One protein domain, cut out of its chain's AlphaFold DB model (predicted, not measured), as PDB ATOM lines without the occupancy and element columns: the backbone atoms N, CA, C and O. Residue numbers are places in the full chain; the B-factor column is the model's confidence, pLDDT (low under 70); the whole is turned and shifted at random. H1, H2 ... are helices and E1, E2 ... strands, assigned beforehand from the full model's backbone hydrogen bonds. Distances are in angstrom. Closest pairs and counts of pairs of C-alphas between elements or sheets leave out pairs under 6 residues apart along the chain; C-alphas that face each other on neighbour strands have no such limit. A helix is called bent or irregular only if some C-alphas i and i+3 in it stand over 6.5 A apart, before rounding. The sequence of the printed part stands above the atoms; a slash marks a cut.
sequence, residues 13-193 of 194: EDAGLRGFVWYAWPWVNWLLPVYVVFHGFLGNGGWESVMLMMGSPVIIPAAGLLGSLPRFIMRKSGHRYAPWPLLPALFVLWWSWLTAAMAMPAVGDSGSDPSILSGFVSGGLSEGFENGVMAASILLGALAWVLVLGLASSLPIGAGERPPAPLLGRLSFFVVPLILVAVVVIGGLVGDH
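This is residues 13 to 193 of the 194 residues of an uncharacterized protein of Microbacterium pseudoresistens (UniProt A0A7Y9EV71). This is a slab-like, up-and-down bundle of five helices, each running against the one before it in the chain, with H3 in the middle. The kinked hairpin of H1 and H2 lies to one side of H3 and H5 to the other, H4 packs along H3, and a tiny hairpin of E1 and E2 sits at one end. The printed part has 181 residues, in the order H1 H2 H3 E1 E2 H4 H5, mostly helix, with E1 and E2 an antiparallel sheet of two. The whole is compact, with a radius of gyration of the C-alphas of 17.9 A and spans of 55 by 40 by 24 A.

Find C-alpha 13 at (-26.060, -64.546, -16.440); from there H1 runs over residues 13 to 41, 39.7 A long, with a kink of 42 degrees near residue 26. H2, residues 47 to 76, is 41.3 A long, with a kink of 67 degrees near residue 57. Both are irregular: C-alphas 37 and 40 are 7.3 A apart, C-alphas 67 and 70 7.2 A. Next come H3, residues 86 to 103, 25.6 A, then E1, residues 106 to 108, and E2, residues 111 to 113. Find C-alpha 127 at (-4.682, -29.166, -8.979), where H4 begins; it runs 40.3 A to residue 154. H5, residues 166 to 191, is 37.8 A long, has a kink of 37 degrees near residue 174, and ends at C-alpha 191, (-12.036, -25.427, -14.831).

Begin at the hub, H3, which touches H1, H4 and H5. Look at Ala 100 and Met 134, the closest C-alphas of H3 and H4, 4.4 A apart; these helices run opposite ways at a shallow tilt of 25 degrees. H3 touches H1, closest at the C-alphas of Val 36 and Ala 101, 6.4 A. Residues 168 to 180 of H5 touch H3, closest at the C-alphas of Pro 88 and Gly 169, 5.5 A. H1 and H2 form a helical hairpin, closest at the C-alphas of Trp 30 and Gly 64, 4.7 A. Residues 67 to 74 of H2 touch H4, closest at the C-alphas of Pro 70 and Leu 149, 5.3 A. H2 and H5 are apart. In the hairpin of E1 and E2, N 113 and O 106 are 3.0 A apart, within hydrogen-bond range. Every O i to N i+4 pair is within range in H3 and H4; the counts are 20 of 25 in H1, 21 of 26 in H2 and 19 of 22 in H5.

The two C-alphas farthest apart are those of Ser 110 and Gly 158, 55.2 A. The printed part has no cut. The links E2 to H4 and H4 to H5 are long. The mean pLDDT of the printed part is 80.6; look for values under 70 at, among others, residues 106 to 113 and 158 to 170.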
ATOM      1  N   GLU A  13     -26.663 -65.886 -16.419       55.97
ATOM      2  CA  GLU A  13     -26.060 -64.546 -16.440       55.97
ATOM      3  C   GLU A  13     -25.620 -64.011 -15.059       55.97
ATOM      4  O   GLU A  13     -24.549 -63.416 -14.924       55.97
ATOM      5  N   ASP A  14     -26.394 -64.282 -14.010       59.62
ATOM      6  CA  ASP A  14     -26.150 -63.808 -12.644       59.62
ATOM      7  C   ASP A  14     -25.062 -64.628 -11.932       59.62
ATOM      8  O   ASP A  14     -24.284 -64.109 -11.122       59.62
ATOM      9  N   ALA A  15     -24.966 -65.916 -12.270       66.06
ATOM     10  CA  ALA A  15     -23.832 -66.754 -11.897       66.06
ATOM     11  C   ALA A  15     -22.546 -66.309 -12.620       66.06
ATOM     12  O   ALA A  15     -21.472 -66.307 -12.011       66.06
ATOM     13  N   GLY A  16     -22.665 -65.861 -13.876       77.94
ATOM     14  CA  GLY A  16     -21.561 -65.359 -14.694       77.94
ATOM     15  C   GLY A  16     -20.853 -64.151 -14.081       77.94
ATOM     16  O   GLY A  16     -19.642 -64.201 -13.874       77.94
ATOM     17  N   LEU A  17     -21.590 -63.096 -13.707       81.50
ATOM     18  CA  LEU A  17     -20.996 -61.890 -13.107       81.50
ATOM     19  C   LEU A  17     -20.336 -62.179 -11.750       81.50
ATOM     20  O   LEU A  17     -19.215 -61.745 -11.490       81.50
ATOM     21  N   ARG A  18     -21.010 -62.938 -10.878       84.81
ATOM     22  CA  ARG A  18     -20.482 -63.301  -9.552       84.81
ATOM     23  C   ARG A  18     -19.224 -64.153  -9.655       84.81
ATOM     24  O   ARG A  18     -18.303 -63.971  -8.861       84.81
ATOM     25  N   GLY A  19     -19.199 -65.077 -10.615       84.62
ATOM     26  CA  GLY A  19     -18.017 -65.852 -10.964       84.62
ATOM     27  C   GLY A  19     -16.907 -64.947 -11.480       84.62
ATOM     28  O   GLY A  19     -15.814 -64.964 -10.925       84.62
ATOM     29  N   PHE A  20     -17.197 -64.101 -12.468       87.75
ATOM     30  CA  PHE A  20     -16.230 -63.165 -13.034       87.75
ATOM     31  C   PHE A  20     -15.581 -62.291 -11.958       87.75
ATOM     32  O   PHE A  20     -14.364 -62.324 -11.814       87.75
ATOM     33  N   VAL A  21     -16.379 -61.592 -11.142       88.62
ATOM     34  CA  VAL A  21     -15.881 -60.746 -10.046       88.62
ATOM     35  C   VAL A  21     -15.037 -61.569  -9.082       88.62
ATOM     36  O   VAL A  21     -13.946 -61.156  -8.703       88.62
ATOM     37  N   TRP A  22     -15.497 -62.770  -8.725       90.50
ATOM     38  CA  TRP A  22     -14.750 -63.664  -7.851       90.50
ATOM     39  C   TRP A  22     -13.381 -64.037  -8.422       90.50
ATOM     40  O   TRP A  22     -12.399 -64.008  -7.688       90.50
ATOM     41  N   TYR A  23     -13.284 -64.372  -9.709       90.50
ATOM     42  CA  TYR A  23     -12.019 -64.740 -10.346       90.50
ATOM     43  C   TYR A  23     -11.118 -63.534 -10.629       90.50
ATOM     44  O   TYR A  23      -9.911 -63.649 -10.426       90.50
ATOM     45  N   ALA A  24     -11.688 -62.394 -11.017       90.19
ATOM     46  CA  ALA A  24     -10.968 -61.159 -11.311       90.19
ATOM     47  C   ALA A  24     -10.383 -60.497 -10.054       90.19
ATOM     48  O   ALA A  24      -9.335 -59.867 -10.135       90.19
ATOM     49  N   TRP A  25     -11.014 -60.677  -8.889       90.50
ATOM     50  CA  TRP A  25     -10.662 -59.965  -7.655       90.50
ATOM     51  C   TRP A  25      -9.158 -59.942  -7.316       90.50
ATOM     52  O   TRP A  25      -8.630 -58.848  -7.132       90.50
ATOM     53  N   PRO A  26      -8.410 -61.065  -7.272       90.12
ATOM     54  CA  PRO A  26      -6.987 -61.012  -6.957       90.12
ATOM     55  C   PRO A  26      -6.249 -60.183  -7.993       90.12
ATOM     56  O   PRO A  26      -5.505 -59.292  -7.618       90.12
ATOM     57  N   TRP A  27      -6.495 -60.424  -9.280       91.62
ATOM     58  CA  TRP A  27      -5.828 -59.695 -10.351       91.62
ATOM     59  C   TRP A  27      -6.015 -58.188 -10.199       91.62
ATOM     60  O   TRP A  27      -5.029 -57.463 -10.203       91.62
ATOM     61  N   VAL A  28      -7.243 -57.727  -9.946       88.81
ATOM     62  CA  VAL A  28      -7.525 -56.300  -9.714       88.81
ATOM     63  C   VAL A  28      -6.778 -55.770  -8.483       88.81
ATOM     64  O   VAL A  28      -6.154 -54.714  -8.556       88.81
ATOM     65  N   ASN A  29      -6.766 -56.516  -7.374       89.81
ATOM     66  CA  ASN A  29      -6.052 -56.108  -6.158       89.81
ATOM     67  C   ASN A  29      -4.528 -56.070  -6.310       89.81
ATOM     68  O   ASN A  29      -3.876 -55.361  -5.554       89.81
ATOM     69  N   TRP A  30      -3.958 -56.877  -7.205       91.44
ATOM     70  CA  TRP A  30      -2.515 -56.926  -7.447       91.44
ATOM     71  C   TRP A  30      -2.084 -55.897  -8.491       91.44
ATOM     72  O   TRP A  30      -1.042 -55.272  -8.330       91.44
ATOM     73  N   LEU A  31      -2.893 -55.676  -9.529       89.25
ATOM     74  CA  LEU A  31      -2.596 -54.699 -10.577       89.25
ATOM     75  C   LEU A  31      -2.554 -53.268 -10.040       89.25
ATOM     76  O   LEU A  31      -1.747 -52.471 -10.503       89.25
ATOM     77  N   LEU A  32      -3.384 -52.946  -9.049       86.19
ATOM     78  CA  LEU A  32      -3.465 -51.591  -8.520       86.19
ATOM     79  C   LEU A  32      -2.198 -51.112  -7.787       86.19
ATOM     80  O   LEU A  32      -1.674 -50.067  -8.161       86.19
ATOM     81  N   PRO A  33      -1.652 -51.834  -6.790       87.31
ATOM     82  CA  PRO A  33      -0.397 -51.440  -6.164       87.31
ATOM     83  C   PRO A  33       0.783 -51.519  -7.134       87.31
ATOM     84  O   PRO A  33       1.699 -50.716  -7.011       87.31
ATOM     85  N   VAL A  34       0.759 -52.429  -8.119       89.50
ATOM     86  CA  VAL A  34       1.751 -52.438  -9.208       89.50
ATOM     87  C   VAL A  34       1.687 -51.118  -9.971       89.50
ATOM     88  O   VAL A  34       2.704 -50.450 -10.110       89.50
ATOM     89  N   TYR A  35       0.496 -50.699 -10.400       86.50
ATOM     90  CA  TYR A  35       0.321 -49.413 -11.061       86.50
ATOM     91  C   TYR A  35       0.811 -48.261 -10.174       86.50
ATOM     92  O   TYR A  35       1.653 -47.497 -10.615       86.50
ATOM     93  N   VAL A  36       0.387 -48.169  -8.909       83.38
ATOM     94  CA  VAL A  36       0.810 -47.081  -8.002       83.38
ATOM     95  C   VAL A  36       2.325 -47.056  -7.793       83.38
ATOM     96  O   VAL A  36       2.921 -45.989  -7.741       83.38
ATOM     97  N   VAL A  37       2.987 -48.204  -7.706       86.00
ATOM     98  CA  VAL A  37       4.447 -48.251  -7.548       86.00
ATOM     99  C   VAL A  37       5.171 -47.818  -8.821       86.00
ATOM    100  O   VAL A  37       6.208 -47.164  -8.738       86.00
ATOM    101  N   PHE A  38       4.638 -48.174  -9.992       84.94
ATOM    102  CA  PHE A  38       5.314 -47.960 -11.271       84.94
ATOM    103  C   PHE A  38       4.794 -46.763 -12.082       84.94
ATOM    104  O   PHE A  38       5.395 -46.437 -13.101       84.94
ATOM    105  N   HIS A  39       3.730 -46.075 -11.653       78.12
ATOM    106  CA  HIS A  39       3.127 -44.978 -12.422       78.12
ATOM    107  C   HIS A  39       4.113 -43.830 -12.665       78.12
ATOM    108  O   HIS A  39       4.151 -43.286 -13.762       78.12
ATOM    109  N   GLY A  40       4.973 -43.523 -11.690       69.62
ATOM    110  CA  GLY A  40       5.990 -42.481 -11.818       69.62
ATOM    111  C   GLY A  40       7.066 -42.778 -12.872       69.62
ATOM    112  O   GLY A  40       7.688 -41.852 -13.376       69.62
ATOM    113  N   PHE A  41       7.238 -44.042 -13.286       72.44
ATOM    114  CA  PHE A  41       8.109 -44.406 -14.417       72.44
ATOM    115  C   PHE A  41       7.455 -44.182 -15.783       72.44
ATOM    116  O   PHE A  41       8.147 -44.192 -16.797       72.44
ATOM    117  N   LEU A  42       6.129 -44.023 -15.827       68.56
ATOM    118  CA  LEU A  42       5.402 -43.663 -17.045       68.56
ATOM    119  C   LEU A  42       5.415 -42.142 -17.294       68.56
ATOM    120  O   LEU A  42       5.031 -41.717 -18.381       68.56
ATOM    121  N   GLY A  43       5.850 -41.346 -16.310       62.31
ATOM    122  CA  GLY A  43       6.025 -39.893 -16.390       62.31
ATOM    123  C   GLY A  43       7.483 -39.462 -16.207       62.31
ATOM    124  O   GLY A  43       8.405 -40.281 -16.278       62.31
ATOM    125  N   ASN A  44       7.705 -38.168 -15.961       61.50
ATOM    126  CA  ASN A  44       9.029 -37.593 -15.730       61.50
ATOM    127  C   ASN A  44       9.455 -37.826 -14.261       61.50
ATOM    128  O   ASN A  44       9.519 -36.905 -13.445       61.50
ATOM    129  N   GLY A  45       9.644 -39.100 -13.896       63.00
ATOM    130  CA  GLY A  45       9.742 -39.560 -12.506       63.00
ATOM    131  C   GLY A  45      10.850 -38.908 -11.663       63.00
ATOM    132  O   GLY A  45      11.979 -38.748 -12.123       63.00
ATOM    133  N   GLY A  46      10.521 -38.580 -10.406       73.50
ATOM    134  CA  GLY A  46      11.442 -38.055  -9.386       73.50
ATOM    135  C   GLY A  46      11.919 -39.084  -8.350       73.50
ATOM    136  O   GLY A  46      11.720 -40.300  -8.490       73.50
ATOM    137  N   TRP A  47      12.536 -38.592  -7.272       81.00
ATOM    138  CA  TRP A  47      13.052 -39.420  -6.168       81.00
ATOM    139  C   TRP A  47      11.986 -40.297  -5.492       81.00
ATOM    140  O   TRP A  47      12.290 -41.407  -5.043       81.00
ATOM    141  N   GLU A  48      10.728 -39.861  -5.456       76.75
ATOM    142  CA  GLU A  48       9.595 -40.621  -4.920       76.75
ATOM    143  C   GLU A  48       9.387 -41.933  -5.681       76.75
ATOM    144  O   GLU A  48       9.150 -42.977  -5.071       76.75
ATOM    145  N   SER A  49       9.543 -41.909  -7.007       81.00
ATOM    146  CA  SER A  49       9.410 -43.099  -7.858       81.00
ATOM    147  C   SER A  49      10.498 -44.126  -7.545       81.00
ATOM    148  O   SER A  49      10.238 -45.331  -7.496       81.00
ATOM    149  N   VAL A  50      11.715 -43.655  -7.249       84.38
ATOM    150  CA  VAL A  50      12.831 -44.509  -6.816       84.38
ATOM    151  C   VAL A  50      12.526 -45.143  -5.459       84.38
ATOM    152  O   VAL A  50      12.706 -46.350  -5.294       84.38
ATOM    153  N   MET A  51      12.013 -44.364  -4.501       86.06
ATOM    154  CA  MET A  51      11.631 -44.875  -3.180       86.06
ATOM    155  C   MET A  51      10.503 -45.907  -3.270       86.06
ATOM    156  O   MET A  51      10.584 -46.962  -2.638       86.06
ATOM    157  N   LEU A  52       9.483 -45.655  -4.097       85.62
ATOM    158  CA  LEU A  52       8.404 -46.606  -4.365       85.62
ATOM    159  C   LEU A  52       8.932 -47.890  -5.010       85.62
ATOM    160  O   LEU A  52       8.536 -48.982  -4.601       85.62
ATOM    161  N   MET A  53       9.868 -47.786  -5.955       88.69
ATOM    162  CA  MET A  53      10.504 -48.948  -6.577       88.69
ATOM    163  C   MET A  53      11.307 -49.770  -5.565       88.69
ATOM    164  O   MET A  53      11.174 -50.994  -5.531       88.69
ATOM    165  N   MET A  54      12.104 -49.126  -4.710       90.12
ATOM    166  CA  MET A  54      12.854 -49.812  -3.653       90.12
ATOM    167  C   MET A  54      11.925 -50.454  -2.615       90.12
ATOM    168  O   MET A  54      12.196 -51.557  -2.142       90.12
ATOM    169  N   GLY A  55      10.809 -49.796  -2.292       89.56
ATOM    170  CA  GLY A  55       9.769 -50.320  -1.408       89.56
ATOM    171  C   GLY A  55       8.870 -51.378  -2.056       89.56
ATOM    172  O   GLY A  55       8.175 -52.106  -1.344       89.56
ATOM    173  N   SER A  56       8.890 -51.512  -3.385       92.31
ATOM    174  CA  SER A  56       7.999 -52.390  -4.152       92.31
ATOM    175  C   SER A  56       7.958 -53.850  -3.686       92.31
ATOM    176  O   SER A  56       6.847 -54.390  -3.620       92.31
ATOM    177  N   PRO A  57       9.076 -54.492  -3.267       93.88
ATOM    178  CA  PRO A  57       9.045 -55.877  -2.803       93.88
ATOM    179  C   PRO A  57       8.225 -56.064  -1.522       93.88
ATOM    180  O   PRO A  57       7.835 -57.184  -1.208       93.88
ATOM    181  N   VAL A  58       7.958 -54.983  -0.781       94.56
ATOM    182  CA  VAL A  58       7.144 -54.989   0.441       94.56
ATOM    183  C   VAL A  58       5.756 -54.407   0.176       94.56
ATOM    184  O   VAL A  58       4.758 -55.023   0.546       94.56
ATOM    185  N   ILE A  59       5.678 -53.256  -0.500       89.56
ATOM    186  CA  ILE A  59       4.426 -52.529  -0.755       89.56
ATOM    187  C   ILE A  59       3.467 -53.373  -1.598       89.56
ATOM    188  O   ILE A  59       2.302 -53.521  -1.223       89.56
ATOM    189  N   ILE A  60       3.945 -53.961  -2.703       92.62
ATOM    190  CA  ILE A  60       3.084 -54.713  -3.627       92.62
ATOM    191  C   ILE A  60       2.498 -55.951  -2.935       92.62
ATOM    192  O   ILE A  60       1.270 -56.091  -2.946       92.62
ATOM    193  N   PRO A  61       3.293 -56.822  -2.274       93.81
ATOM    194  CA  PRO A  61       2.724 -57.954  -1.553       93.81
ATOM    195  C   PRO A  61       1.821 -57.543  -0.394       93.81
ATOM    196  O   PRO A  61       0.755 -58.133  -0.238       93.81
ATOM    197  N   ALA A  62       2.188 -56.529   0.397       92.31
ATOM    198  CA  ALA A  62       1.365 -56.084   1.519       92.31
ATOM    199  C   ALA A  62      -0.014 -55.596   1.047       92.31
ATOM    200  O   ALA A  62      -1.039 -56.067   1.546       92.31
ATOM    201  N   ALA A  63      -0.055 -54.716   0.043       90.75
ATOM    202  CA  ALA A  63      -1.299 -54.193  -0.513       90.75
ATOM    203  C   ALA A  63      -2.118 -55.281  -1.228       90.75
ATOM    204  O   ALA A  63      -3.324 -55.399  -0.996       90.75
ATOM    205  N   GLY A  64      -1.472 -56.129  -2.036       91.44
ATOM    206  CA  GLY A  64      -2.128 -57.233  -2.739       91.44
ATOM    207  C   GLY A  64      -2.758 -58.252  -1.783       91.44
ATOM    208  O   GLY A  64      -3.886 -58.711  -2.003       91.44
ATOM    209  N   LEU A  65      -2.076 -58.567  -0.675       92.56
ATOM    210  CA  LEU A  65      -2.596 -59.441   0.379       92.56
ATOM    211  C   LEU A  65      -3.736 -58.780   1.163       92.56
ATOM    212  O   LEU A  65      -4.765 -59.425   1.363       92.56
ATOM    213  N   LEU A  66      -3.602 -57.506   1.550       91.38
ATOM    214  CA  LEU A  66      -4.654 -56.755   2.249       91.38
ATOM    215  C   LEU A  66      -5.928 -56.623   1.407       91.38
ATOM    216  O   LEU A  66      -7.032 -56.845   1.910       91.38
ATOM    217  N   GLY A  67      -5.800 -56.332   0.111       89.06
ATOM    218  CA  GLY A  67      -6.938 -56.301  -0.808       89.06
ATOM    219  C   GLY A  67      -7.590 -57.678  -0.977       89.06
ATOM    220  O   GLY A  67      -8.805 -57.786  -1.162       89.06
ATOM    221  N   SER A  68      -6.793 -58.748  -0.896       92.31
ATOM    222  CA  SER A  68      -7.257 -60.134  -1.051       92.31
ATOM    223  C   SER A  68      -7.800 -60.751   0.244       92.31
ATOM    224  O   SER A  68      -8.438 -61.806   0.197       92.31
ATOM    225  N   LEU A  69      -7.603 -60.096   1.393       92.12
ATOM    226  CA  LEU A  69      -8.022 -60.569   2.713       92.12
ATOM    227  C   LEU A  69      -9.511 -60.954   2.798       92.12
ATOM    228  O   LEU A  69      -9.794 -62.065   3.258       92.12
ATOM    229  N   PRO A  70     -10.472 -60.146   2.305       89.00
ATOM    230  CA  PRO A  70     -11.885 -60.513   2.385       89.00
ATOM    231  C   PRO A  70     -12.186 -61.801   1.609       89.00
ATOM    232  O   PRO A  70     -12.940 -62.657   2.071       89.00
ATOM    233  N   ARG A  71     -11.524 -62.002   0.461       90.75
ATOM    234  CA  ARG A  71     -11.656 -63.235  -0.319       90.75
ATOM    235  C   ARG A  71     -11.121 -64.445   0.446       90.75
ATOM    236  O   ARG A  71     -11.743 -65.506   0.391       90.75
ATOM    237  N   PHE A  72      -9.999 -64.312   1.154       91.81
ATOM    238  CA  PHE A  72      -9.469 -65.396   1.987       91.81
ATOM    239  C   PHE A  72     -10.432 -65.772   3.116       91.81
ATOM    240  O   PHE A  72     -10.709 -66.960   3.292       91.81
ATOM    241  N   ILE A  73     -11.001 -64.778   3.809       90.44
ATOM    242  CA  ILE A  73     -12.022 -64.985   4.849       90.44
ATOM    243  C   ILE A  73     -13.206 -65.765   4.267       90.44
ATOM    244  O   ILE A  73     -13.581 -66.816   4.780       90.44
ATOM    245  N   MET A  74     -13.732 -65.328   3.125       88.75
ATOM    246  CA  MET A  74     -14.893 -65.967   2.508       88.75
ATOM    247  C   MET A  74     -14.616 -67.374   1.971       88.75
ATOM    248  O   MET A  74     -15.487 -68.242   2.067       88.75
ATOM    249  N   ARG A  75     -13.421 -67.615   1.410       89.38
ATOM    250  CA  ARG A  75     -12.991 -68.954   0.972       89.38
ATOM    251  C   ARG A  75     -12.886 -69.908   2.152       89.38
ATOM    252  O   ARG A  75     -13.310 -71.052   2.025       89.38
ATOM    253  N   LYS A  76     -12.357 -69.439   3.287       88.00
ATOM    254  CA  LYS A  76     -12.304 -70.221   4.528       88.00
ATOM    255  C   LYS A  76     -13.711 -70.560   5.025       88.00
ATOM    256  O   LYS A  76     -13.940 -71.681   5.465       88.00
ATOM    257  N   SER A  77     -14.661 -69.646   4.849       85.69
ATOM    258  CA  SER A  77     -16.088 -69.879   5.096       85.69
ATOM    259  C   SER A  77     -16.792 -70.679   3.983       85.69
ATOM    260  O   SER A  77     -18.009 -70.746   3.977       85.69
ATOM    261  N   GLY A  78     -16.096 -71.263   3.002       85.44
ATOM    262  CA  GLY A  78     -16.707 -72.160   2.006       85.44
ATOM    263  C   GLY A  78     -17.428 -71.491   0.825       85.44
ATOM    264  O   GLY A  78     -18.061 -72.184   0.028       85.44
ATOM    265  N   HIS A  79     -17.320 -70.170   0.649       85.31
ATOM    266  CA  HIS A  79     -17.907 -69.485  -0.506       85.31
ATOM    267  C   HIS A  79     -17.172 -69.837  -1.808       85.31
ATOM    268  O   HIS A  79     -15.941 -69.806  -1.878       85.31
ATOM    269  N   ARG A  80     -17.938 -70.121  -2.870       84.00
ATOM    270  CA  ARG A  80     -17.412 -70.406  -4.223       84.00
ATOM    271  C   ARG A  80     -17.553 -69.241  -5.204       84.00
ATOM    272  O   ARG A  80     -16.875 -69.234  -6.224       84.00
ATOM    273  N   TYR A  81     -18.391 -68.263  -4.871       84.56
ATOM    274  CA  TYR A  81     -18.704 -67.091  -5.689       84.56
ATOM    275  C   TYR A  81     -18.833 -65.852  -4.801       84.56
ATOM    276  O   TYR A  81     -19.114 -65.979  -3.607       84.56
ATOM    277  N   ALA A  82     -18.712 -64.659  -5.390       85.19
ATOM    278  CA  ALA A  82     -18.982 -63.409  -4.685       85.19
ATOM    279  C   ALA A  82     -20.474 -63.333  -4.262       85.19
ATOM    280  O   ALA A  82     -21.353 -63.523  -5.109       85.19
ATOM    281  N   PRO A  83     -20.802 -63.105  -2.978       83.94
ATOM    282  CA  PRO A  83     -22.161 -62.882  -2.503       83.94
ATOM    283  C   PRO A  83     -22.755 -61.616  -3.107       83.94
ATOM    284  O   PRO A  83     -22.074 -60.600  -3.231       83.94
ATOM    285  N   TRP A  84     -24.049 -61.653  -3.415       82.31
ATOM    286  CA  TRP A  84     -24.762 -60.508  -3.980       82.31
ATOM    287  C   TRP A  84     -24.611 -59.194  -3.201       82.31
ATOM    288  O   TRP A  84     -24.315 -58.184  -3.840       82.31
ATOM    289  N   PRO A  85     -24.751 -59.166  -1.859       83.12
ATOM    290  CA  PRO A  85     -24.622 -57.921  -1.095       83.12
ATOM    291  C   PRO A  85     -23.225 -57.298  -1.172       83.12
ATOM    292  O   PRO A  85     -23.065 -56.106  -0.936       83.12
ATOM    293  N   LEU A  86     -22.212 -58.105  -1.501       86.94
ATOM    294  CA  LEU A  86     -20.818 -57.685  -1.541       86.94
ATOM    295  C   LEU A  86     -20.454 -56.991  -2.859       86.94
ATOM    296  O   LEU A  86     -19.558 -56.152  -2.878       86.94
ATOM    297  N   LEU A  87     -21.142 -57.330  -3.957       87.31
ATOM    298  CA  LEU A  87     -20.798 -56.844  -5.297       87.31
ATOM    299  C   LEU A  87     -20.753 -55.312  -5.406       87.31
ATOM    300  O   LEU A  87     -19.753 -54.808  -5.913       87.31
ATOM    301  N   PRO A  88     -21.752 -54.544  -4.921       86.62
ATOM    302  CA  PRO A  88     -21.693 -53.086  -5.013       86.62
ATOM    303  C   PRO A  88     -20.494 -52.511  -4.260       86.62
ATOM    304  O   PRO A  88     -19.799 -51.650  -4.790       86.62
ATOM    305  N   ALA A  89     -20.211 -53.028  -3.061       89.19
ATOM    306  CA  ALA A  89     -19.088 -52.570  -2.251       89.19
ATOM    307  C   ALA A  89     -17.738 -52.872  -2.926       89.19
ATOM    308  O   ALA A  89     -16.833 -52.046  -2.866       89.19
ATOM    309  N   LEU A  90     -17.618 -54.005  -3.629       89.31
ATOM    310  CA  LEU A  90     -16.425 -54.330  -4.417       89.31
ATOM    311  C   LEU A  90     -16.228 -53.402  -5.606       89.31
ATOM    312  O   LEU A  90     -15.105 -52.974  -5.854       89.31
ATOM    313  N   PHE A  91     -17.296 -53.062  -6.325       89.00
ATOM    314  CA  PHE A  91     -17.179 -52.115  -7.429       89.00
ATOM    315  C   PHE A  91     -16.802 -50.726  -6.936       89.00
ATOM    316  O   PHE A  91     -15.885 -50.132  -7.494       89.00
ATOM    317  N   VAL A  92     -17.434 -50.241  -5.864       89.69
ATOM    318  CA  VAL A  92     -17.047 -48.968  -5.241       89.69
ATOM    319  C   VAL A  92     -15.583 -49.012  -4.827       89.69
ATOM    320  O   VAL A  92     -14.846 -48.098  -5.172       89.69
ATOM    321  N   LEU A  93     -15.133 -50.083  -4.170       90.38
ATOM    322  CA  LEU A  93     -13.733 -50.263  -3.791       90.38
ATOM    323  C   LEU A  93     -12.793 -50.158  -5.004       90.38
ATOM    324  O   LEU A  93     -11.870 -49.350  -4.993       90.38
ATOM    325  N   TRP A  94     -13.025 -50.953  -6.049       90.25
ATOM    326  CA  TRP A  94     -12.136 -51.014  -7.212       90.25
ATOM    327  C   TRP A  94     -12.095 -49.704  -7.990       90.25
ATOM    328  O   TRP A  94     -11.014 -49.220  -8.310       90.25
ATOM    329  N   TRP A  95     -13.257 -49.106  -8.253       90.12
ATOM    330  CA  TRP A  95     -13.341 -47.834  -8.963       90.12
ATOM    331  C   TRP A  95     -12.785 -46.674  -8.142       90.12
ATOM    332  O   TRP A  95     -12.155 -45.791  -8.713       90.12
ATOM    333  N   SER A  96     -12.951 -46.690  -6.818       90.12
ATOM    334  CA  SER A  96     -12.351 -45.680  -5.940       90.12
ATOM    335  C   SER A  96     -10.831 -45.736  -6.021       90.12
ATOM    336  O   SER A  96     -10.181 -44.727  -6.270       90.12
ATOM    337  N   TRP A  97     -10.242 -46.925  -5.907       89.25
ATOM    338  CA  TRP A  97      -8.795 -47.054  -6.031       89.25
ATOM    339  C   TRP A  97      -8.281 -46.717  -7.431       89.25
ATOM    340  O   TRP A  97      -7.248 -46.066  -7.547       89.25
ATOM    341  N   LEU A  98      -8.993 -47.126  -8.486       88.38
ATOM    342  CA  LEU A  98      -8.630 -46.780  -9.860       88.38
ATOM    343  C   LEU A  98      -8.667 -45.262 -10.073       88.38
ATOM    344  O   LEU A  98      -7.743 -44.700 -10.645       88.38
ATOM    345  N   THR A  99      -9.696 -44.590  -9.563       87.88
ATOM    346  CA  THR A  99      -9.825 -43.131  -9.665       87.88
ATOM    347  C   THR A  99      -8.731 -42.425  -8.888       87.88
ATOM    348  O   THR A  99      -8.123 -41.504  -9.415       87.88
ATOM    349  N   ALA A 100      -8.433 -42.880  -7.668       87.12
ATOM    350  CA  ALA A 100      -7.324 -42.345  -6.887       87.12
ATOM    351  C   ALA A 100      -5.995 -42.487  -7.645       87.12
ATOM    352  O   ALA A 100      -5.222 -41.542  -7.704       87.12
ATOM    353  N   ALA A 101      -5.765 -43.640  -8.272       84.62
ATOM    354  CA  ALA A 101      -4.598 -43.903  -9.105       84.62
ATOM    355  C   ALA A 101      -4.533 -43.018 -10.367       84.62
ATOM    356  O   ALA A 101      -3.446 -42.624 -10.777       84.62
ATOM    357  N   MET A 102      -5.671 -42.694 -10.985       84.44
ATOM    358  CA  MET A 102      -5.727 -41.818 -12.165       84.44
ATOM    359  C   MET A 102      -5.620 -40.328 -11.820       84.44
ATOM    360  O   MET A 102      -5.097 -39.567 -12.627       84.44
ATOM    361  N   ALA A 103      -6.126 -39.927 -10.651       85.94
ATOM    362  CA  ALA A 103      -6.082 -38.558 -10.136       85.94
ATOM    363  C   ALA A 103      -4.773 -38.231  -9.401       85.94
ATOM    364  O   ALA A 103      -4.557 -37.081  -9.038       85.94
ATOM    365  N   MET A 104      -3.923 -39.231  -9.150       82.81
ATOM    366  CA  MET A 104      -2.615 -39.034  -8.537       82.81
ATOM    367  C   MET A 104      -1.718 -38.247  -9.509       82.81
ATOM    368  O   MET A 104      -1.462 -38.742 -10.612       82.81
ATOM    369  N   PRO A 105      -1.256 -37.039  -9.137       76.44
ATOM    370  CA  PRO A 105      -0.299 -36.299  -9.947       76.44
ATOM    371  C   PRO A 105       1.050 -37.020  -9.933       76.44
ATOM    372  O   PRO A 105       1.435 -37.622  -8.925       76.44
ATOM    373  N   ALA A 106       1.780 -36.959 -11.045       66.81
ATOM    374  CA  ALA A 106       3.129 -37.501 -11.081       66.81
ATOM    375  C   ALA A 106       4.072 -36.528 -10.358       66.81
ATOM    376  O   ALA A 106       4.110 -35.332 -10.647       66.81
ATOM    377  N   VAL A 107       4.807 -37.045  -9.373       59.06
ATOM    378  CA  VAL A 107       5.755 -36.256  -8.584       59.06
ATOM    379  C   VAL A 107       7.131 -36.381  -9.233       59.06
ATOM    380  O   VAL A 107       7.730 -37.463  -9.244       59.06
ATOM    381  N   GLY A 108       7.588 -35.284  -9.833       60.00
ATOM    382  CA  GLY A 108       8.895 -35.168 -10.466       60.00
ATOM    383  C   GLY A 108       9.703 -34.010  -9.886       60.00
ATOM    384  O   GLY A 108       9.157 -32.997  -9.448       60.00
ATOM    385  N   ASP A 109      11.031 -34.122  -9.959       58.16
ATOM    386  CA  ASP A 109      11.970 -33.091  -9.482       58.16
ATOM    387  C   ASP A 109      11.852 -31.766 -10.276       58.16
ATOM    388  O   ASP A 109      12.405 -30.740  -9.883       58.16
ATOM    389  N   SER A 110      11.136 -31.784 -11.410       58.16
ATOM    390  CA  SER A 110      10.960 -30.650 -12.334       58.16
ATOM    391  C   SER A 110       9.591 -29.958 -12.225       58.16
ATOM    392  O   SER A 110       9.348 -28.992 -12.949       58.16
ATOM    393  N   GLY A 111       8.705 -30.434 -11.342       59.22
ATOM    394  CA  GLY A 111       7.314 -29.984 -11.217       59.22
ATOM    395  C   GLY A 111       6.336 -31.158 -11.104       59.22
ATOM    396  O   GLY A 111       6.713 -32.309 -11.320       59.22
ATOM    397  N   SER A 112       5.081 -30.870 -10.747       60.72
ATOM    398  CA  SER A 112       4.001 -31.855 -10.818       60.72
ATOM    399  C   SER A 112       3.600 -32.060 -12.276       60.72
ATOM    400  O   SER A 112       3.139 -31.137 -12.947       60.72
ATOM    401  N   ASP A 113       3.790 -33.278 -12.773       66.88
ATOM    402  CA  ASP A 113       3.279 -33.652 -14.083       66.88
ATOM    403  C   ASP A 113       1.750 -33.842 -13.983       66.88
ATOM    404  O   ASP A 113       1.259 -34.405 -12.991       66.88
ATOM    405  N   PRO A 114       0.988 -33.390 -14.999       71.94
ATOM    406  CA  PRO A 114      -0.464 -33.518 -15.029       71.94
ATOM    407  C   PRO A 114      -0.914 -34.967 -14.806       71.94
ATOM    408  O   PRO A 114      -0.337 -35.902 -15.370       71.94
ATOM    409  N   SER A 115      -1.964 -35.170 -14.000       78.12
ATOM    410  CA  SER A 115      -2.502 -36.514 -13.760       78.12
ATOM    411  C   SER A 115      -3.062 -37.121 -15.054       78.12
ATOM    412  O   SER A 115      -3.451 -36.403 -15.980       78.12
ATOM    413  N   ILE A 116      -3.198 -38.449 -15.120       80.69
ATOM    414  CA  ILE A 116      -3.856 -39.102 -16.267       80.69
ATOM    415  C   ILE A 116      -5.290 -38.571 -16.445       80.69
ATOM    416  O   ILE A 116      -5.778 -38.481 -17.571       80.69
ATOM    417  N   LEU A 117      -5.953 -38.181 -15.350       78.62
ATOM    418  CA  LEU A 117      -7.288 -37.589 -15.374       78.62
ATOM    419  C   LEU A 117      -7.334 -36.299 -16.208       78.62
ATOM    420  O   LEU A 117      -8.244 -36.135 -17.020       78.62
ATOM    421  N   SER A 118      -6.342 -35.416 -16.047       78.50
ATOM    422  CA  SER A 118      -6.254 -34.170 -16.820       78.50
ATOM    423  C   SER A 118      -6.069 -34.414 -18.318       78.50
ATOM    424  O   SER A 118      -6.587 -33.651 -19.125       78.50
ATOM    425  N   GLY A 119      -5.426 -35.522 -18.707       77.88
ATOM    426  CA  GLY A 119      -5.251 -35.904 -20.110       77.88
ATOM    427  C   GLY A 119      -6.563 -36.207 -20.848       77.88
ATOM    428  O   GLY A 119      -6.589 -36.202 -22.078       77.88
ATOM    429  N   PHE A 120      -7.663 -36.444 -20.126       81.00
ATOM    430  CA  PHE A 120      -8.990 -36.653 -20.715       81.00
ATOM    431  C   PHE A 120      -9.778 -35.358 -20.951       81.00
ATOM    432  O   PHE A 120     -10.838 -35.408 -21.579       81.00
ATOM    433  N   VAL A 121      -9.290 -34.213 -20.470       79.81
ATOM    434  CA  VAL A 121      -9.974 -32.917 -20.561       79.81
ATOM    435  C   VAL A 121      -9.068 -31.928 -21.288       79.81
ATOM    436  O   VAL A 121      -7.952 -31.662 -20.861       79.81
ATOM    437  N   SER A 122      -9.547 -31.344 -22.389       72.00
ATOM    438  CA  SER A 122      -8.739 -30.451 -23.233       72.00
ATOM    439  C   SER A 122      -8.252 -29.175 -22.531       72.00
ATOM    440  O   SER A 122      -7.241 -28.622 -22.951       72.00
ATOM    441  N   GLY A 123      -8.954 -28.714 -21.491       70.75
ATOM    442  CA  GLY A 123      -8.568 -27.565 -20.659       70.75
ATOM    443  C   GLY A 123      -7.671 -27.915 -19.464       70.75
ATOM    444  O   GLY A 123      -7.233 -27.022 -18.745       70.75
ATOM    445  N   GLY A 124      -7.375 -29.202 -19.248       73.88
ATOM    446  CA  GLY A 124      -6.765 -29.680 -18.010       73.88
ATOM    447  C   GLY A 124      -7.730 -29.615 -16.820       73.88
ATOM    448  O   GLY A 124      -8.887 -29.216 -16.936       73.88
ATOM    449  N   LEU A 125      -7.263 -30.060 -15.657       78.38
ATOM    450  CA  LEU A 125      -7.998 -29.971 -14.396       78.38
ATOM    451  C   LEU A 125      -7.185 -29.133 -13.415       78.38
ATOM    452  O   LEU A 125      -5.957 -29.161 -13.439       78.38
ATOM    453  N   SER A 126      -7.865 -28.389 -12.542       83.00
ATOM    454  CA  SER A 126      -7.166 -27.659 -11.487       83.00
ATOM    455  C   SER A 126      -6.580 -28.634 -10.466       83.00
ATOM    456  O   SER A 126      -7.222 -29.613 -10.079       83.00
ATOM    457  N   GLU A 127      -5.381 -28.333  -9.967       81.38
ATOM    458  CA  GLU A 127      -4.682 -29.166  -8.979       81.38
ATOM    459  C   GLU A 127      -5.540 -29.414  -7.722       81.38
ATOM    460  O   GLU A 127      -5.591 -30.518  -7.181       81.38
ATOM    461  N   GLY A 128      -6.289 -28.397  -7.275       82.31
ATOM    462  CA  GLY A 128      -7.210 -28.520  -6.143       82.31
ATOM    463  C   GLY A 128      -8.355 -29.504  -6.396       82.31
ATOM    464  O   GLY A 128      -8.758 -30.227  -5.484       82.31
ATOM    465  N   PHE A 129      -8.860 -29.570  -7.631       84.00
ATOM    466  CA  PHE A 129      -9.887 -30.533  -8.013       84.00
ATOM    467  C   PHE A 129      -9.322 -31.955  -8.082       84.00
ATOM    468  O   PHE A 129      -9.920 -32.860  -7.503       84.00
ATOM    469  N   GLU A 130      -8.159 -32.153  -8.709       84.06
ATOM    470  CA  GLU A 130      -7.496 -33.465  -8.782       84.06
ATOM    471  C   GLU A 130      -7.183 -34.020  -7.389       84.06
ATOM    472  O   GLU A 130      -7.561 -35.150  -7.067       84.06
ATOM    473  N   ASN A 131      -6.609 -33.189  -6.516       85.56
ATOM    474  CA  ASN A 131      -6.346 -33.543  -5.124       85.56
ATOM    475  C   ASN A 131      -7.638 -33.867  -4.357       85.56
ATOM    476  O   ASN A 131      -7.671 -34.816  -3.570       85.56
ATOM    477  N   GLY A 132      -8.720 -33.122  -4.603       86.38
ATOM    478  CA  GLY A 132     -10.038 -33.395  -4.029       86.38
ATOM    479  C   GLY A 132     -10.615 -34.739  -4.484       86.38
ATOM    480  O   GLY A 132     -11.075 -35.525  -3.651       86.38
ATOM    481  N   VAL A 133     -10.547 -35.037  -5.786       88.06
ATOM    482  CA  VAL A 133     -10.980 -36.316  -6.371       88.06
ATOM    483  C   VAL A 133     -10.150 -37.471  -5.819       88.06
ATOM    484  O   VAL A 133     -10.720 -38.487  -5.413       88.06
ATOM    485  N   MET A 134      -8.826 -37.318  -5.744       88.38
ATOM    486  CA  MET A 134      -7.926 -38.311  -5.166       88.38
ATOM    487  C   MET A 134      -8.273 -38.579  -3.695       88.38
ATOM    488  O   MET A 134      -8.494 -39.731  -3.317       88.38
ATOM    489  N   ALA A 135      -8.392 -37.534  -2.870       88.81
ATOM    490  CA  ALA A 135      -8.701 -37.665  -1.446       88.81
ATOM    491  C   ALA A 135     -10.074 -38.313  -1.205       88.81
ATOM    492  O   ALA A 135     -10.185 -39.247  -0.407       88.81
ATOM    493  N   ALA A 136     -11.108 -37.869  -1.928       88.88
ATOM    494  CA  ALA A 136     -12.445 -38.453  -1.857       88.88
ATOM    495  C   ALA A 136     -12.436 -39.932  -2.264       88.88
ATOM    496  O   ALA A 136     -13.051 -40.766  -1.598       88.88
ATOM    497  N   SER A 137     -11.689 -40.271  -3.315       90.19
ATOM    498  CA  SER A 137     -11.547 -41.642  -3.800       90.19
ATOM    499  C   SER A 137     -10.829 -42.536  -2.787       90.19
ATOM    500  O   SER A 137     -11.286 -43.642  -2.515       90.19
ATOM    501  N   ILE A 138      -9.762 -42.061  -2.143       90.31
ATOM    502  CA  ILE A 138      -9.079 -42.810  -1.076       90.31
ATOM    503  C   ILE A 138     -10.028 -43.054   0.107       90.31
ATOM    504  O   ILE A 138     -10.122 -44.181   0.597       90.31
ATOM    505  N   LEU A 139     -10.772 -42.032   0.539       93.38
ATOM    506  CA  LEU A 139     -11.759 -42.137   1.619       93.38
ATOM    507  C   LEU A 139     -12.863 -43.151   1.294       93.38
ATOM    508  O   LEU A 139     -13.140 -44.042   2.100       93.38
ATOM    509  N   LEU A 140     -13.468 -43.056   0.107       91.88
ATOM    510  CA  LEU A 140     -14.501 -43.989  -0.346       91.88
ATOM    511  C   LEU A 140     -13.955 -45.412  -0.492       91.88
ATOM    512  O   LEU A 140     -14.618 -46.361  -0.072       91.88
ATOM    513  N   GLY A 141     -12.736 -45.568  -1.012       91.75
ATOM    514  CA  GLY A 141     -12.049 -46.851  -1.116       91.75
ATOM    515  C   GLY A 141     -11.791 -47.482   0.252       91.75
ATOM    516  O   GLY A 141     -12.096 -48.657   0.454       91.75
ATOM    517  N   ALA A 142     -11.311 -46.705   1.225       91.75
ATOM    518  CA  ALA A 142     -11.091 -47.173   2.592       91.75
ATOM    519  C   ALA A 142     -12.403 -47.597   3.274       91.75
ATOM    520  O   ALA A 142     -12.479 -48.686   3.847       91.75
ATOM    521  N   LEU A 143     -13.462 -46.786   3.161       93.62
ATOM    522  CA  LEU A 143     -14.786 -47.115   3.700       93.62
ATOM    523  C   LEU A 143     -15.373 -48.368   3.039       93.62
ATOM    524  O   LEU A 143     -15.887 -49.252   3.728       93.62
ATOM    525  N   ALA A 144     -15.252 -48.483   1.714       93.00
ATOM    526  CA  ALA A 144     -15.686 -49.660   0.973       93.00
ATOM    527  C   ALA A 144     -14.898 -50.907   1.386       93.00
ATOM    528  O   ALA A 144     -15.486 -51.977   1.521       93.00
ATOM    529  N   TRP A 145     -13.595 -50.788   1.652       93.38
ATOM    530  CA  TRP A 145     -12.773 -51.907   2.113       93.38
ATOM    531  C   TRP A 145     -13.212 -52.408   3.492       93.38
ATOM    532  O   TRP A 145     -13.408 -53.612   3.672       93.38
ATOM    533  N   VAL A 146     -13.448 -51.496   4.444       94.00
ATOM    534  CA  VAL A 146     -13.978 -51.837   5.776       94.00
ATOM    535  C   VAL A 146     -15.350 -52.505   5.658       94.00
ATOM    536  O   VAL A 146     -15.595 -53.530   6.294       94.00
ATOM    537  N   LEU A 147     -16.226 -51.977   4.799       93.06
ATOM    538  CA  LEU A 147     -17.538 -52.565   4.539       93.06
ATOM    539  C   LEU A 147     -17.423 -53.974   3.938       93.06
ATOM    540  O   LEU A 147     -18.094 -54.894   4.400       93.06
ATOM    541  N   VAL A 148     -16.553 -54.166   2.942       91.94
ATOM    542  CA  VAL A 148     -16.291 -55.471   2.316       91.94
ATOM    543  C   VAL A 148     -15.773 -56.469   3.348       91.94
ATOM    544  O   VAL A 148     -16.233 -57.608   3.356       91.94
ATOM    545  N   LEU A 149     -14.870 -56.067   4.247       92.25
ATOM    546  CA  LEU A 149     -14.396 -56.923   5.339       92.25
ATOM    547  C   LEU A 149     -15.501 -57.275   6.336       92.25
ATOM    548  O   LEU A 149     -15.626 -58.440   6.722       92.25
ATOM    549  N   GLY A 150     -16.308 -56.291   6.737       91.88
ATOM    550  CA  GLY A 150     -17.428 -56.498   7.653       91.88
ATOM    551  C   GLY A 150     -18.457 -57.469   7.076       91.88
ATOM    552  O   GLY A 150     -18.867 -58.420   7.745       91.88
ATOM    553  N   LEU A 151     -18.814 -57.299   5.801       90.12
ATOM    554  CA  LEU A 151     -19.711 -58.204   5.083       90.12
ATOM    555  C   LEU A 151     -19.083 -59.590   4.890       90.12
ATOM    556  O   LEU A 151     -19.723 -60.597   5.173       90.12
ATOM    557  N   ALA A 152     -17.817 -59.667   4.477       88.56
ATOM    558  CA  ALA A 152     -17.108 -60.935   4.294       88.56
ATOM    559  C   ALA A 152     -17.034 -61.769   5.583       88.56
ATOM    560  O   ALA A 152     -17.069 -62.998   5.518       88.56
ATOM    561  N   SER A 153     -16.945 -61.107   6.739       88.19
ATOM    562  CA  SER A 153     -16.858 -61.757   8.052       88.19
ATOM    563  C   SER A 153     -18.219 -62.143   8.639       88.19
ATOM    564  O   SER A 153     -18.288 -63.057   9.456       88.19
ATOM    565  N   SER A 154     -19.295 -61.456   8.245       87.44
ATOM    566  CA  SER A 154     -20.640 -61.646   8.814       87.44
ATOM    567  C   SER A 154     -21.573 -62.495   7.955       87.44
ATOM    568  O   SER A 154     -22.546 -63.022   8.488       87.44
ATOM    569  N   LEU A 155     -21.309 -62.645   6.652       84.38
ATOM    570  CA  LEU A 155     -22.193 -63.372   5.740       84.38
ATOM    571  C   LEU A 155     -22.149 -64.897   5.981       84.38
ATOM    572  O   LEU A 155     -21.109 -65.525   5.755       84.38
ATOM    573  N   PRO A 156     -23.281 -65.520   6.377       76.19
ATOM    574  CA  PRO A 156     -23.379 -66.971   6.482       76.19
ATOM    575  C   PRO A 156     -23.205 -67.664   5.128       76.19
ATOM    576  O   PRO A 156     -23.557 -67.128   4.075       76.19
ATOM    577  N   ILE A 157     -22.756 -68.918   5.171       71.50
ATOM    578  CA  ILE A 157     -22.702 -69.799   4.000       71.50
ATOM    579  C   ILE A 157     -24.117 -69.930   3.416       71.50
ATOM    580  O   ILE A 157     -25.047 -70.315   4.119       71.50
ATOM    581  N   GLY A 158     -24.290 -69.567   2.143       64.38
ATOM    582  CA  GLY A 158     -25.589 -69.590   1.450       64.38
ATOM    583  C   GLY A 158     -26.419 -68.301   1.563       64.38
ATOM    584  O   GLY A 158     -27.350 -68.105   0.783       64.38
ATOM    585  N   ALA A 159     -26.051 -67.348   2.431       58.81
ATOM    586  CA  ALA A 159     -26.803 -66.100   2.645       58.81
ATOM    587  C   ALA A 159     -26.739 -65.083   1.483       58.81
ATOM    588  O   ALA A 159     -27.283 -63.987   1.573       58.81
ATOM    589  N   GLY A 160     -26.095 -65.438   0.370       56.97
ATOM    590  CA  GLY A 160     -25.954 -64.599  -0.822       56.97
ATOM    591  C   GLY A 160     -26.445 -65.258  -2.109       56.97
ATOM    592  O   GLY A 160     -26.067 -64.801  -3.185       56.97
ATOM    593  N   GLU A 161     -27.218 -66.347  -2.024       63.75
ATOM    594  CA  GLU A 161     -27.766 -67.036  -3.204       63.75
ATOM    595  C   GLU A 161     -28.993 -66.332  -3.787       63.75
ATOM    596  O   GLU A 161     -29.219 -66.389  -4.995       63.75
ATOM    597  N   ARG A 162     -29.749 -65.601  -2.959       58.47
ATOM    598  CA  ARG A 162     -30.881 -64.791  -3.419       58.47
ATOM    599  C   ARG A 162     -30.422 -63.355  -3.699       58.47
ATOM    600  O   ARG A 162     -29.895 -62.723  -2.785       58.47
ATOM    601  N   PRO A 163     -30.607 -62.826  -4.922       57.34
ATOM    602  CA  PRO A 163     -30.307 -61.429  -5.210       57.34
ATOM    603  C   PRO A 163     -31.270 -60.534  -4.409       57.34
ATOM    604  O   PRO A 163     -32.481 -60.675  -4.586       57.34
ATOM    605  N   PRO A 164     -30.790 -59.613  -3.548       56.00
ATOM    606  CA  PRO A 164     -31.681 -58.695  -2.839       56.00
ATOM    607  C   PRO A 164     -32.372 -57.712  -3.798       56.00
ATOM    608  O   PRO A 164     -33.485 -57.280  -3.541       56.00
ATOM    609  N   ALA A 165     -31.760 -57.422  -4.942       59.91
ATOM    610  CA  ALA A 165     -32.381 -56.852  -6.132       59.91
ATOM    611  C   ALA A 165     -31.316 -56.947  -7.237       59.91
ATOM    612  O   ALA A 165     -30.299 -56.259  -7.129       59.91
ATOM    613  N   PRO A 166     -31.478 -57.789  -8.276       61.09
ATOM    614  CA  PRO A 166     -30.436 -57.992  -9.296       61.09
ATOM    615  C   PRO A 166     -30.055 -56.681 -10.009       61.09
ATOM    616  O   PRO A 166     -28.921 -56.503 -10.450       61.09
ATOM    617  N   LEU A 167     -30.983 -55.717 -10.026       64.12
ATOM    618  CA  LEU A 167     -30.786 -54.361 -10.522       64.12
ATOM    619  C   LEU A 167     -29.699 -53.587  -9.772       64.12
ATOM    620  O   LEU A 167     -28.896 -52.949 -10.433       64.12
ATOM    621  N   LEU A 168     -29.605 -53.646  -8.440       62.47
ATOM    622  CA  LEU A 168     -28.653 -52.797  -7.705       62.47
ATOM    623  C   LEU A 168     -27.192 -53.189  -7.977       62.47
ATOM    624  O   LEU A 168     -26.335 -52.323  -8.118       62.47
ATOM    625  N   GLY A 169     -26.919 -54.495  -8.078       60.56
ATOM    626  CA  GLY A 169     -25.589 -55.020  -8.401       60.56
ATOM    627  C   GLY A 169     -25.198 -54.840  -9.871       60.56
ATOM    628  O   GLY A 169     -24.025 -54.642 -10.168       60.56
ATOM    629  N   ARG A 170     -26.169 -54.876 -10.797       66.06
ATOM    630  CA  ARG A 170     -25.924 -54.540 -12.212       66.06
ATOM    631  C   ARG A 170     -25.736 -53.041 -12.401       66.06
ATOM    632  O   ARG A 170     -24.823 -52.629 -13.104       66.06
ATOM    633  N   LEU A 171     -26.573 -52.231 -11.758       72.12
ATOM    634  CA  LEU A 171     -26.481 -50.781 -11.832       72.12
ATOM    635  C   LEU A 171     -25.170 -50.302 -11.229       72.12
ATOM    636  O   LEU A 171     -24.527 -49.482 -11.856       72.12
ATOM    637  N   SER A 172     -24.703 -50.838 -10.100       64.25
ATOM    638  CA  SER A 172     -23.425 -50.403  -9.519       64.25
ATOM    639  C   SER A 172     -22.222 -50.615 -10.447       64.25
ATOM    640  O   SER A 172     -21.310 -49.792 -10.429       64.25
ATOM    641  N   PHE A 173     -22.236 -51.638 -11.311       66.75
ATOM    642  CA  PHE A 173     -21.182 -51.837 -12.312       66.75
ATOM    643  C   PHE A 173     -21.077 -50.674 -13.309       66.75
ATOM    644  O   PHE A 173     -19.971 -50.307 -13.689       66.75
ATOM    645  N   PHE A 174     -22.208 -50.086 -13.710       75.06
ATOM    646  CA  PHE A 174     -22.261 -49.007 -14.706       75.06
ATOM    647  C   PHE A 174     -22.358 -47.612 -14.083       75.06
ATOM    648  O   PHE A 174     -21.797 -46.656 -14.602       75.06
ATOM    649  N   VAL A 175     -23.056 -47.487 -12.958       75.81
ATOM    650  CA  VAL A 175     -23.319 -46.221 -12.272       75.81
ATOM    651  C   VAL A 175     -22.038 -45.662 -11.680       75.81
ATOM    652  O   VAL A 175     -21.804 -44.469 -11.805       75.81
ATOM    653  N   VAL A 176     -21.182 -46.492 -11.080       73.25
ATOM    654  CA  VAL A 176     -19.927 -46.008 -10.490       73.25
ATOM    655  C   VAL A 176     -18.982 -45.407 -11.546       73.25
ATOM    656  O   VAL A 176     -18.583 -44.257 -11.363       73.25
ATOM    657  N   PRO A 177     -18.668 -46.076 -12.677       72.56
ATOM    658  CA  PRO A 177     -17.875 -45.444 -13.729       72.56
ATOM    659  C   PRO A 177     -18.590 -44.264 -14.390       72.56
ATOM    660  O   PRO A 177     -17.936 -43.286 -14.727       72.56
ATOM    661  N   LEU A 178     -19.917 -44.302 -14.540       80.31
ATOM    662  CA  LEU A 178     -20.664 -43.173 -15.099       80.31
ATOM    663  C   LEU A 178     -20.590 -41.936 -14.194       80.31
ATOM    664  O   LEU A 178     -20.416 -40.830 -14.696       80.31
ATOM    665  N   ILE A 179     -20.692 -42.117 -12.874       77.75
ATOM    666  CA  ILE A 179     -20.513 -41.040 -11.894       77.75
ATOM    667  C   ILE A 179     -19.099 -40.480 -12.000       77.75
ATOM    668  O   ILE A 179     -18.943 -39.265 -12.007       77.75
ATOM    669  N   LEU A 180     -18.083 -41.335 -12.133       72.44
ATOM    670  CA  LEU A 180     -16.708 -40.880 -12.323       72.44
ATOM    671  C   LEU A 180     -16.557 -40.039 -13.585       72.44
ATOM    672  O   LEU A 180     -16.072 -38.916 -13.504       72.44
ATOM    673  N   VAL A 181     -17.047 -40.528 -14.726       77.50
ATOM    674  CA  VAL A 181     -17.040 -39.767 -15.982       77.50
ATOM    675  C   VAL A 181     -17.773 -38.434 -15.811       77.50
ATOM    676  O   VAL A 181     -17.247 -37.400 -16.211       77.50
ATOM    677  N   ALA A 182     -18.945 -38.426 -15.173       78.31
ATOM    678  CA  ALA A 182     -19.704 -37.203 -14.930       78.31
ATOM    679  C   ALA A 182     -18.941 -36.208 -14.042       78.31
ATOM    680  O   ALA A 182     -18.904 -35.023 -14.361       78.31
ATOM    681  N   VAL A 183     -18.298 -36.673 -12.967       77.62
ATOM    682  CA  VAL A 183     -17.484 -35.832 -12.077       77.62
ATOM    683  C   VAL A 183     -16.303 -35.230 -12.836       77.62
ATOM    684  O   VAL A 183     -16.081 -34.028 -12.723       77.62
ATOM    685  N   VAL A 184     -15.593 -36.019 -13.648       74.12
ATOM    686  CA  VAL A 184     -14.466 -35.524 -14.459       74.12
ATOM    687  C   VAL A 184     -14.928 -34.489 -15.484       74.12
ATOM    688  O   VAL A 184     -14.328 -33.422 -15.583       74.12
ATOM    689  N   VAL A 185     -16.018 -34.760 -16.210       77.44
ATOM    690  CA  VAL A 185     -16.558 -33.835 -17.220       77.44
ATOM    691  C   VAL A 185     -17.032 -32.529 -16.580       77.44
ATOM    692  O   VAL A 185     -16.713 -31.456 -17.083       77.44
ATOM    693  N   ILE A 186     -17.756 -32.596 -15.457       78.31
ATOM    694  CA  ILE A 186     -18.194 -31.401 -14.720       78.31
ATOM    695  C   ILE A 186     -16.981 -30.619 -14.204       78.31
ATOM    696  O   ILE A 186     -16.953 -29.399 -14.334       78.31
ATOM    697  N   GLY A 187     -15.976 -31.308 -13.656       68.75
ATOM    698  CA  GLY A 187     -14.732 -30.689 -13.201       68.75
ATOM    699  C   GLY A 187     -14.011 -29.929 -14.312       68.75
ATOM    700  O   GLY A 187     -13.608 -28.789 -14.101       68.75
ATOM    701  N   GLY A 188     -13.931 -30.518 -15.509       68.88
ATOM    702  CA  GLY A 188     -13.360 -29.873 -16.692       68.88
ATOM    703  C   GLY A 188     -14.124 -28.621 -17.123       68.88
ATOM    704  O   GLY A 188     -13.525 -27.568 -17.304       68.88
ATOM    705  N   LEU A 189     -15.457 -28.702 -17.195       73.56
ATOM    706  CA  LEU A 189     -16.305 -27.560 -17.566       73.56
ATOM    707  C   LEU A 189     -16.219 -26.396 -16.568       73.56
ATOM    708  O   LEU A 189     -16.355 -25.242 -16.957       73.56
ATOM    709  N   VAL A 190     -16.028 -26.683 -15.278       69.69
ATOM    710  CA  VAL A 190     -15.842 -25.645 -14.251       69.69
ATOM    711  C   VAL A 190     -14.431 -25.052 -14.312       69.69
ATOM    712  O   VAL A 190     -14.272 -23.857 -14.070       69.69
ATOM    713  N   GLY A 191     -13.424 -25.862 -14.656       59.09
ATOM    714  CA  GLY A 191     -12.036 -25.427 -14.831       59.09
ATOM    715  C   GLY A 191     -11.845 -24.423 -15.971       59.09
ATOM    716  O   GLY A 191     -11.087 -23.477 -15.805       59.09
ATOM    717  N   ASP A 192     -12.597 -24.553 -17.069       57.72
ATOM    718  CA  ASP A 192     -12.556 -23.624 -18.215       57.72
ATOM    719  C   ASP A 192     -13.076 -22.199 -17.893       57.72
ATOM    720  O   ASP A 192     -12.981 -21.288 -18.720       57.72
ATOM    721  N   HIS A 193     -13.662 -21.991 -16.709       52.94
ATOM    722  CA  HIS A 193     -14.291 -20.731 -16.296       52.94
ATOM    723  C   HIS A 193     -13.651 -20.065 -15.065       52.94
ATOM    724  O   HIS A 193     -14.147 -19.017 -14.638       52.94
TER     725      HIS A 193